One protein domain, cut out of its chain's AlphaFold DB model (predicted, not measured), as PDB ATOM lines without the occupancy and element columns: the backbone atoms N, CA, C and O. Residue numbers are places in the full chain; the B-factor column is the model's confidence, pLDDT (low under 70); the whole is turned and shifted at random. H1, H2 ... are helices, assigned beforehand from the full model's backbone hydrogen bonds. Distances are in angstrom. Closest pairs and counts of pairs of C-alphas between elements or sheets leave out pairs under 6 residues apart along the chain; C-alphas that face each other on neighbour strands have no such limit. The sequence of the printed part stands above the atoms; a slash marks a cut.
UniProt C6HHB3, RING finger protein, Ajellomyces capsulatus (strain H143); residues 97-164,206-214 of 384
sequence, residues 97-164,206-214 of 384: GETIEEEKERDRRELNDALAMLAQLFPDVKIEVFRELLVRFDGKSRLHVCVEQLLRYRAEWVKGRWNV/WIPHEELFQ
ATOM      1  N   GLY A  97      29.113  96.117  98.701       64.19
ATOM      2  CA  GLY A  97      29.415  96.733  99.995       64.19
ATOM      3  C   GLY A  97      30.880  97.154 100.088       64.19
ATOM      4  O   GLY A  97      31.166  98.289 100.458       64.19
ATOM      5  N   GLU A  98      31.792  96.274  99.667       70.12
ATOM      6  CA  GLU A  98      33.240  96.526  99.623       70.12
ATOM      7  C   GLU A  98      33.558  97.801  98.821       70.12
ATOM      8  O   GLU A  98      34.230  98.694  99.337       70.12
ATOM      9  N   THR A  99      32.967  97.978  97.631       77.88
ATOM     10  CA  THR A  99      33.157  99.201  96.825       77.88
ATOM     11  C   THR A  99      32.680 100.490  97.502       77.88
ATOM     12  O   THR A  99      33.230 101.554  97.226       77.88
ATOM     13  N   ILE A 100      31.669 100.424  98.379       84.31
ATOM     14  CA  ILE A 100      31.117 101.605  99.067       84.31
ATOM     15  C   ILE A 100      31.999 102.003 100.256       84.31
ATOM     16  O   ILE A 100      32.222 103.194 100.477       84.31
ATOM     17  N   GLU A 101      32.526 101.040 101.016       83.31
ATOM     18  CA  GLU A 101      33.475 101.352 102.091       83.31
ATOM     19  C   GLU A 101      34.834 101.813 101.533       83.31
ATOM     20  O   GLU A 101      35.418 102.747 102.078       83.31
ATOM     21  N   GLU A 102      35.293 101.274 100.394       86.44
ATOM     22  CA  GLU A 102      36.465 101.803  99.675       86.44
ATOM     23  C   GLU A 102      36.276 103.250  99.186       86.44
ATOM     24  O   GLU A 102      37.215 104.048  99.248       86.44
ATOM     25  N   GLU A 103      35.082 103.610  98.701       89.19
ATOM     26  CA  GLU A 103      34.769 104.980  98.273       89.19
ATOM     27  C   GLU A 103      34.760 105.945  99.466       89.19
ATOM     28  O   GLU A 103      35.469 106.951  99.439       89.19
ATOM     29  N   LYS A 104      34.070 105.598 100.561       89.31
ATOM     30  CA  LYS A 104      34.084 106.374 101.818       89.31
ATOM     31  C   LYS A 104      35.489 106.549 102.395       89.31
ATOM     32  O   LYS A 104      35.811 107.612 102.922       89.31
ATOM     33  N   GLU A 105      36.317 105.509 102.338       89.00
ATOM     34  CA  GLU A 105      37.688 105.541 102.848       89.00
ATOM     35  C   GLU A 105      38.613 106.379 101.953       89.00
ATOM     36  O   GLU A 105      39.516 107.046 102.463       89.00
ATOM     37  N   ARG A 106      38.366 106.426 100.635       90.19
ATOM     38  CA  ARG A 106      39.021 107.381  99.727       90.19
ATOM     39  C   ARG A 106      38.603 108.815 100.047       90.19
ATOM     40  O   ARG A 106      39.478 109.642 100.292       90.19
ATOM     41  N   ASP A 107      37.300 109.075 100.150       91.19
ATOM     42  CA  ASP A 107      36.749 110.372 100.560       91.19
ATOM     43  C   ASP A 107      37.371 110.838 101.887       91.19
ATOM     44  O   ASP A 107      37.861 111.962 101.988       91.19
ATOM     45  N   ARG A 108      37.438 109.967 102.903       91.00
ATOM     46  CA  ARG A 108      38.047 110.278 104.209       91.00
ATOM     47  C   ARG A 108      39.512 110.707 104.087       91.00
ATOM     48  O   ARG A 108      39.932 111.618 104.803       91.00
ATOM     49  N   ARG A 109      40.290 110.078 103.201       90.69
ATOM     50  CA  ARG A 109      41.683 110.471 102.922       90.69
ATOM     51  C   ARG A 109      41.735 111.840 102.251       90.69
ATOM     52  O   ARG A 109      42.422 112.715 102.764       90.69
ATOM     53  N   GLU A 110      40.923 112.076 101.221       91.81
ATOM     54  CA  GLU A 110      40.833 113.383 100.553       91.81
ATOM     55  C   GLU A 110      40.408 114.514 101.511       91.81
ATOM     56  O   GLU A 110      40.960 115.616 101.454       91.81
ATOM     57  N   LEU A 111      39.483 114.253 102.447       92.50
ATOM     58  CA  LEU A 111      39.124 115.199 103.511       92.50
ATOM     59  C   LEU A 111      40.298 115.476 104.468       92.50
ATOM     60  O   LEU A 111      40.471 116.619 104.889       92.50
ATOM     61  N   ASN A 112      41.098 114.465 104.814       93.25
ATOM     62  CA  ASN A 112      42.260 114.614 105.697       93.25
ATOM     63  C   ASN A 112      43.430 115.344 105.020       93.25
ATOM     64  O   ASN A 112      44.027 116.232 105.632       93.25
ATOM     65  N   ASP A 113      43.703 115.058 103.748       91.44
ATOM     66  CA  ASP A 113      44.707 115.771 102.954       91.44
ATOM     67  C   ASP A 113      44.295 117.238 102.742       91.44
ATOM     68  O   ASP A 113      45.101 118.157 102.915       91.44
ATOM     69  N   ALA A 114      43.009 117.493 102.467       92.00
ATOM     70  CA  ALA A 114      42.459 118.846 102.415       92.00
ATOM     71  C   ALA A 114      42.561 119.574 103.769       92.00
ATOM     72  O   ALA A 114      42.873 120.767 103.800       92.00
ATOM     73  N   LEU A 115      42.344 118.874 104.888       93.00
ATOM     74  CA  LEU A 115      42.480 119.427 106.237       93.00
ATOM     75  C   LEU A 115      43.933 119.830 106.541       93.00
ATOM     76  O   LEU A 115      44.171 120.934 107.036       93.00
ATOM     77  N   ALA A 116      44.900 118.980 106.183       91.25
ATOM     78  CA  ALA A 116      46.329 119.267 106.297       91.25
ATOM     79  C   ALA A 116      46.742 120.474 105.434       91.25
ATOM     80  O   ALA A 116      47.421 121.383 105.919       91.25
ATOM     81  N   MET A 117      46.267 120.542 104.186       91.12
ATOM     82  CA  MET A 117      46.513 121.675 103.287       91.12
ATOM     83  C   MET A 117      45.938 122.991 103.833       91.12
ATOM     84  O   MET A 117      46.639 124.004 103.847       91.12
ATOM     85  N   LEU A 118      44.701 122.997 104.345       91.44
ATOM     86  CA  LEU A 118      44.106 124.189 104.967       91.44
ATOM     87  C   LEU A 118      44.874 124.631 106.220       91.44
ATOM     88  O   LEU A 118      45.167 125.818 106.371       91.44
ATOM     89  N   ALA A 119      45.270 123.686 107.076       90.75
ATOM     90  CA  ALA A 119      46.053 123.969 108.277       90.75
ATOM     91  C   ALA A 119      47.469 124.490 107.973       90.75
ATOM     92  O   ALA A 119      48.033 125.222 108.793       90.75
ATOM     93  N   GLN A 120      48.021 124.156 106.803       89.81
ATOM     94  CA  GLN A 120      49.306 124.650 106.312       89.81
ATOM     95  C   GLN A 120      49.219 126.031 105.634       89.81
ATOM     96  O   GLN A 120      50.198 126.782 105.673       89.81
ATOM     97  N   LEU A 121      48.079 126.363 105.017       89.62
ATOM     98  CA  LEU A 121      47.826 127.655 104.362       89.62
ATOM     99  C   LEU A 121      47.350 128.740 105.341       89.62
ATOM    100  O   LEU A 121      47.719 129.902 105.188       89.62
ATOM    101  N   PHE A 122      46.554 128.370 106.347       90.31
ATOM    102  CA  PHE A 122      45.955 129.295 107.314       90.31
ATOM    103  C   PHE A 122      46.329 128.911 108.761       90.31
ATOM    104  O   PHE A 122      45.456 128.509 109.534       90.31
ATOM    105  N   PRO A 123      47.611 129.029 109.164       87.62
ATOM    106  CA  PRO A 123      48.072 128.604 110.491       87.62
ATOM    107  C   PRO A 123      47.331 129.307 111.640       87.62
ATOM    108  O   PRO A 123      47.124 128.695 112.686       87.62
ATOM    109  N   ASP A 124      46.850 130.534 111.429       85.50
ATOM    110  CA  ASP A 124      46.093 131.326 112.408       85.50
ATOM    111  C   ASP A 124      44.687 130.771 112.717       85.50
ATOM    112  O   ASP A 124      44.036 131.264 113.631       85.50
ATOM    113  N   VAL A 125      44.156 129.801 111.963       89.88
ATOM    114  CA  VAL A 125      42.746 129.366 112.075       89.88
ATOM    115  C   VAL A 125      42.623 127.991 112.741       89.88
ATOM    116  O   VAL A 125      43.397 127.068 112.461       89.88
ATOM    117  N   LYS A 126      41.659 127.855 113.663       89.44
ATOM    118  CA  LYS A 126      41.372 126.597 114.371       89.44
ATOM    119  C   LYS A 126      40.875 125.505 113.422       89.44
ATOM    120  O   LYS A 126      40.068 125.762 112.530       89.44
ATOM    121  N   ILE A 127      41.336 124.276 113.648       90.62
ATOM    122  CA  ILE A 127      41.119 123.134 112.744       90.62
ATOM    123  C   ILE A 127      39.632 122.734 112.712       90.62
ATOM    124  O   ILE A 127      39.115 122.293 111.688       90.62
ATOM    125  N   GLU A 128      38.907 123.024 113.790       90.56
ATOM    126  CA  GLU A 128      37.452 122.909 113.928       90.56
ATOM    127  C   GLU A 128      36.707 123.682 112.828       90.56
ATOM    128  O   GLU A 128      35.707 123.193 112.308       90.56
ATOM    129  N   VAL A 129      37.204 124.865 112.440       92.00
ATOM    130  CA  VAL A 129      36.617 125.684 111.367       92.00
ATOM    131  C   VAL A 129      36.816 124.999 110.017       92.00
ATOM    132  O   VAL A 129      35.876 124.897 109.237       92.00
ATOM    133  N   PHE A 130      38.009 124.460 109.747       93.00
ATOM    134  CA  PHE A 130      38.259 123.709 108.515       93.00
ATOM    135  C   PHE A 130      37.389 122.451 108.427       93.00
ATOM    136  O   PHE A 130      36.842 122.180 107.361       93.00
ATOM    137  N   ARG A 131      37.207 121.717 109.537       92.56
ATOM    138  CA  ARG A 131      36.293 120.563 109.574       92.56
ATOM    139  C   ARG A 131      34.842 120.983 109.310       92.56
ATOM    140  O   ARG A 131      34.159 120.305 108.550       92.56
ATOM    141  N   GLU A 132      34.391 122.120 109.849       92.00
ATOM    142  CA  GLU A 132      33.059 122.682 109.567       92.00
ATOM    143  C   GLU A 132      32.874 123.005 108.068       92.00
ATOM    144  O   GLU A 132      31.867 122.608 107.481       92.00
ATOM    145  N   LEU A 133      33.858 123.638 107.410       92.81
ATOM    146  CA  LEU A 133      33.795 123.909 105.965       92.81
ATOM    147  C   LEU A 133      33.859 122.626 105.114       92.81
ATOM    148  O   LEU A 133      33.053 122.476 104.199       92.81
ATOM    149  N   LEU A 134      34.770 121.691 105.411       93.19
ATOM    150  CA  LEU A 134      34.960 120.448 104.640       93.19
ATOM    151  C   LEU A 134      33.788 119.454 104.766       93.19
ATOM    152  O   LEU A 134      33.650 118.561 103.928       93.19
ATOM    153  N   VAL A 135      32.940 119.599 105.789       91.62
ATOM    154  CA  VAL A 135      31.666 118.867 105.911       91.62
ATOM    155  C   VAL A 135      30.518 119.611 105.223       91.62
ATOM    156  O   VAL A 135      29.621 118.972 104.679       91.62
ATOM    157  N   ARG A 136      30.522 120.950 105.241       90.69
ATOM    158  CA  ARG A 136      29.439 121.771 104.676       90.69
ATOM    159  C   ARG A 136      29.511 121.921 103.153       90.69
ATOM    160  O   ARG A 136      28.473 122.078 102.519       90.69
ATOM    161  N   PHE A 137      30.713 121.920 102.587       91.00
ATOM    162  CA  PHE A 137      30.940 121.895 101.148       91.00
ATOM    163  C   PHE A 137      31.345 120.479 100.735       91.00
ATOM    164  O   PHE A 137      32.279 119.906 101.298       91.00
ATOM    165  N   ASP A 138      30.657 119.924  99.747       84.12
ATOM    166  CA  ASP A 138      30.885 118.597  99.185       84.12
ATOM    167  C   ASP A 138      31.339 118.664  97.710       84.12
ATOM    168  O   ASP A 138      31.441 119.730  97.097       84.12
ATOM    169  N   GLY A 139      31.684 117.508  97.138       82.25
ATOM    170  CA  GLY A 139      32.050 117.380  95.724       82.25
ATOM    171  C   GLY A 139      33.518 117.664  95.362       82.25
ATOM    172  O   GLY A 139      34.394 117.873  96.199       82.25
ATOM    173  N   LYS A 140      33.794 117.631  94.050       74.44
ATOM    174  CA  LYS A 140      35.130 117.387  93.459       74.44
ATOM    175  C   LYS A 140      36.162 118.517  93.593       74.44
ATOM    176  O   LYS A 140      37.337 118.288  93.334       74.44
ATOM    177  N   SER A 141      35.746 119.719  93.994       87.62
ATOM    178  CA  SER A 141      36.629 120.893  94.144       87.62
ATOM    179  C   SER A 141      36.627 121.454  95.571       87.62
ATOM    180  O   SER A 141      36.955 122.621  95.790       87.62
ATOM    181  N   ARG A 142      36.248 120.619  96.550       91.50
ATOM    182  CA  ARG A 142      36.008 120.967  97.959       91.50
ATOM    183  C   ARG A 142      37.072 121.872  98.579       91.50
ATOM    184  O   ARG A 142      36.742 122.932  99.105       91.50
ATOM    185  N   LEU A 143      38.345 121.478  98.480       92.94
ATOM    186  CA  LEU A 143      39.476 122.229  99.035       92.94
ATOM    187  C   LEU A 143      39.561 123.645  98.446       92.94
ATOM    188  O   LEU A 143      39.726 124.607  99.192       92.94
ATOM    189  N   HIS A 144      39.391 123.787  97.129       91.88
ATOM    190  CA  HIS A 144      39.434 125.085  96.455       91.88
ATOM    191  C   HIS A 144      38.287 125.997  96.912       91.88
ATOM    192  O   HIS A 144      38.532 127.145  97.275       91.88
ATOM    193  N   VAL A 145      37.061 125.464  97.006       93.38
ATOM    194  CA  VAL A 145      35.903 126.200  97.544       93.38
ATOM    195  C   VAL A 145      36.152 126.630  98.993       93.38
ATOM    196  O   VAL A 145      35.904 127.783  99.337       93.38
ATOM    197  N   CYS A 146      36.704 125.755  99.839       92.75
ATOM    198  CA  CYS A 146      37.025 126.100 101.227       92.75
ATOM    199  C   CYS A 146      38.079 127.217 101.323       92.75
ATOM    200  O   CYS A 146      37.931 128.124 102.140       92.75
ATOM    201  N   VAL A 147      39.108 127.198 100.465       94.19
ATOM    202  CA  VAL A 147      40.109 128.276 100.371       94.19
ATOM    203  C   VAL A 147      39.462 129.589  99.917       94.19
ATOM    204  O   VAL A 147      39.672 130.611 100.566       94.19
ATOM    205  N   GLU A 148      38.633 129.586  98.868       93.25
ATOM    206  CA  GLU A 148      37.919 130.792  98.418       93.25
ATOM    207  C   GLU A 148      37.028 131.390  99.516       93.25
ATOM    208  O   GLU A 148      37.026 132.602  99.731       93.25
ATOM    209  N   GLN A 149      36.285 130.547 100.233       93.50
ATOM    210  CA  GLN A 149      35.377 130.967 101.302       93.50
ATOM    211  C   GLN A 149      36.136 131.553 102.502       93.50
ATOM    212  O   GLN A 149      35.714 132.570 103.054       93.50
ATOM    213  N   LEU A 150      37.293 130.983 102.860       92.00
ATOM    214  CA  LEU A 150      38.180 131.532 103.892       92.00
ATOM    215  C   LEU A 150      38.868 132.835 103.465       92.00
ATOM    216  O   LEU A 150      39.136 133.669 104.325       92.00
ATOM    217  N   LEU A 151      39.138 133.037 102.172       91.69
ATOM    218  CA  LEU A 151      39.700 134.292 101.660       91.69
ATOM    219  C   LEU A 151      38.653 135.414 101.586       91.69
ATOM    220  O   LEU A 151      38.960 136.549 101.939       91.69
ATOM    221  N   ARG A 152      37.418 135.109 101.160       91.94
ATOM    222  CA  ARG A 152      36.342 136.106 100.998       91.94
ATOM    223  C   ARG A 152      35.637 136.453 102.314       91.94
ATOM    224  O   ARG A 152      35.379 137.623 102.567       91.94
ATOM    225  N   TYR A 153      35.363 135.460 103.164       90.75
ATOM    226  CA  TYR A 153      34.507 135.600 104.355       90.75
ATOM    227  C   TYR A 153      35.215 135.159 105.651       90.75
ATOM    228  O   TYR A 153      34.602 134.589 106.555       90.75
ATOM    229  N   ARG A 154      36.529 135.421 105.765       85.38
ATOM    230  CA  ARG A 154      37.388 134.955 106.878       85.38
ATOM    231  C   ARG A 154      36.794 135.228 108.264       85.38
ATOM    232  O   ARG A 154      36.795 134.346 109.118       85.38
ATOM    233  N   ALA A 155      36.263 136.431 108.490       84.75
ATOM    234  CA  ALA A 155      35.676 136.818 109.773       84.75
ATOM    235  C   ALA A 155      34.387 136.037 110.101       84.75
ATOM    236  O   ALA A 155      34.201 135.613 111.243       84.75
ATOM    237  N   GLU A 156      33.534 135.805 109.100       88.62
ATOM    238  CA  GLU A 156      32.254 135.103 109.247       88.62
ATOM    239  C   GLU A 156      32.431 133.608 109.506       88.62
ATOM    240  O   GLU A 156      31.653 133.033 110.263       88.62
ATOM    241  N   TRP A 157      33.456 132.979 108.926       87.19
ATOM    242  CA  TRP A 157      33.780 131.575 109.188       87.19
ATOM    243  C   TRP A 157      34.519 131.380 110.509       87.19
ATOM    244  O   TRP A 157      34.201 130.465 111.268       87.19
ATOM    245  N   VAL A 158      35.492 132.242 110.814       87.00
ATOM    246  CA  VAL A 158      36.344 132.051 111.991       87.00
ATOM    247  C   VAL A 158      35.640 132.476 113.282       87.00
ATOM    248  O   VAL A 158      35.799 131.796 114.289       87.00
ATOM    249  N   LYS A 159      34.844 133.558 113.301       85.31
ATOM    250  CA  LYS A 159      34.079 134.022 114.489       85.31
ATOM    251  C   LYS A 159      34.897 134.064 115.798       85.31
ATOM    252  O   LYS A 159      34.417 133.672 116.857       85.31
ATOM    253  N   GLY A 160      36.163 134.483 115.721       79.62
ATOM    254  CA  GLY A 160      37.087 134.517 116.867       79.62
ATOM    255  C   GLY A 160      37.808 133.196 117.186       79.62
ATOM    256  O   GLY A 160      38.652 133.176 118.078       79.62
ATOM    257  N   ARG A 161      37.549 132.103 116.454       82.38
ATOM    258  CA  ARG A 161      38.240 130.801 116.559       82.38
ATOM    259  C   ARG A 161      39.650 130.837 115.934       82.38
ATOM    260  O   ARG A 161      39.981 130.037 115.059       82.38
ATOM    261  N   TRP A 162      40.478 131.772 116.384       85.31
ATOM    262  CA  TRP A 162      41.880 131.893 115.987       85.31
ATOM    263  C   TRP A 162      42.778 130.994 116.850       85.31
ATOM    264  O   TRP A 162      42.520 130.801 118.041       85.31
ATOM    265  N   ASN A 163      43.843 130.459 116.261       79.88
ATOM    266  CA  ASN A 163      45.003 129.967 116.997       79.88
ATOM    267  C   ASN A 163      45.803 131.198 117.427       79.88
ATOM    268  O   ASN A 163      46.190 131.999 116.578       79.88
ATOM    269  N   VAL A 164      46.038 131.362 118.727       68.69
ATOM    270  CA  VAL A 164      46.887 132.445 119.236       68.69
ATOM    271  C   VAL A 164      48.346 132.089 118.926       68.69
ATOM    272  O   VAL A 164      48.784 131.018 119.350       68.69
ATOM    273  N   TRP A 206      51.797 119.716 111.954       70.62
ATOM    274  CA  TRP A 206      51.356 118.435 112.471       70.62
ATOM    275  C   TRP A 206      49.899 118.529 112.939       70.62
ATOM    276  O   TRP A 206      49.597 119.338 113.817       70.62
ATOM    277  N   ILE A 207      49.010 117.706 112.374       81.62
ATOM    278  CA  ILE A 207      47.651 117.515 112.893       81.62
ATOM    279  C   ILE A 207      47.645 116.224 113.733       81.62
ATOM    280  O   ILE A 207      47.984 115.161 113.202       81.62
ATOM    281  N   PRO A 208      47.316 116.285 115.037       82.94
ATOM    282  CA  PRO A 208      47.140 115.099 115.876       82.94
ATOM    283  C   PRO A 208      46.070 114.154 115.317       82.94
ATOM    284  O   PRO A 208      45.099 114.606 114.710       82.94
ATOM    285  N   HIS A 209      46.204 112.845 115.550       80.75
ATOM    286  CA  HIS A 209      45.269 111.853 115.003       80.75
ATOM    287  C   HIS A 209      43.822 112.123 115.446       80.75
ATOM    288  O   HIS A 209      42.888 111.984 114.660       80.75
ATOM    289  N   GLU A 210      43.634 112.592 116.679       84.06
ATOM    290  CA  GLU A 210      42.331 112.956 117.257       84.06
ATOM    291  C   GLU A 210      41.623 114.109 116.519       84.06
ATOM    292  O   GLU A 210      40.417 114.286 116.678       84.06
ATOM    293  N   GLU A 211      42.344 114.905 115.724       87.12
ATOM    294  CA  GLU A 211      41.829 116.075 114.997       87.12
ATOM    295  C   GLU A 211      41.577 115.811 113.503       87.12
ATOM    296  O   GLU A 211      41.020 116.678 112.822       87.12
ATOM    297  N   LEU A 212      41.923 114.616 113.016       89.75
ATOM    298  CA  LEU A 212      41.596 114.118 111.679       89.75
ATOM    299  C   LEU A 212      40.141 113.622 111.590       89.75
ATOM    300  O   LEU A 212      39.471 113.362 112.592       89.75
ATOM    301  N   PHE A 213      39.641 113.445 110.371       91.62
ATOM    302  CA  PHE A 213      38.390 112.743 110.109       91.62
ATOM    303  C   PHE A 213      38.551 111.244 110.404       91.62
ATOM    304  O   PHE A 213      39.202 110.504 109.659       91.62
ATOM    305  N   GLN A 214      37.940 110.809 111.508       90.88
ATOM    306  CA  GLN A 214      37.929 109.414 111.955       90.88
ATOM    307  C   GLN A 214      37.072 108.528 111.039       90.88
ATOM    308  O   GLN A 214      36.077 108.998 110.471       90.88
TER     309      GLN A 214
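AT A GLANCE: This is residues 97 to 164 and 206 to 214 of the 384 residues of the protein "RING finger protein" of Ajellomyces capsulatus (strain H143) (UniProt C6HHB3). A long helix, H1, sticks out with its first residues, 97 to 104, from a small helical body gathered round its later part. In that body H2 crosses H1 and also packs steeply on H3, while the short H4 sits near H2 and H3, at the far end from residue 97. The printed part has 77 residues with four named helices, H1, H2, H3 and H4 in that order along the chain, and no named strand; the class is all helix. The whole is compact, with a radius of gyration of the C-alphas of 13.0 A, and elongated, spanning 42 by 25 by 17 A.

IN THESE COORDINATES: H1 is residues 97 to 121, 36.3 A from first to last C-alpha, and its first C-alpha, that of Gly 97, is at (29.415, 96.733, 99.995). H2 is residues 127 to 136, 14.3 A long, beginning at C-alpha 127 at (41.119, 123.134, 112.744). H3 is residues 142 to 152, 15.4 A long. H4 is residues 154 to 158, 6.0 A long, ending at C-alpha 158 at (36.344, 132.051, 111.991). Residues 206 to 214, after the cut, hold no named helix.

HOW THE PARTS SIT: H1 touches H2 with residues 111 to 119 alone; the closest C-alphas are those of Leu 115 and Phe 130, 6.4 A apart. The two run opposite ways at a steep tilt of 46 degrees. H1 and H3 only just touch, with 3 pairs of C-alphas within 8 A, and H1 does so with residues 114 to 118 alone. Their closest C-alphas, those of Ala 114 and Leu 143, are 5.6 A apart, and they run the same way at a shallow tilt of 30 degrees. H2 touches H3, the closest C-alphas being those of Leu 133 and Cys 146, 6.1 A apart; they run opposite ways at a steep tilt of 64 degrees. The helix packing is mostly crossed, helices touching at a steep tilt, but only just: 1 of 3 pairs is at a shallow tilt. H4 is close to H2 but not clearly touching it, with the closest C-alphas, those of Val 129 and Val 158, 6.4 A apart. H4 is likewise close to H3 but not clearly touching it, the closest C-alphas being those of Leu 150 and Trp 157, 6.9 A apart. H1 and H4 are apart. In H1, H2, H3 and H4 every O i to N i+4 pair is within hydrogen-bond range.

THE WHOLE: The two C-alphas farthest apart are those of Gly 97 and Val 164, 44.2 A. Without residues 97 to 104, which stand free, the body has 69 residues and spans 32 by 25 by 17 A. Residues 165 to 205 are not printed, and C-alphas 164 and 206 are 16.2 A apart across the cut. The links H1 to H2, H2 to H3 and H3 to H4 are tight. The mean pLDDT of the printed part is 87.8, and residues 97 and 164 are under 70.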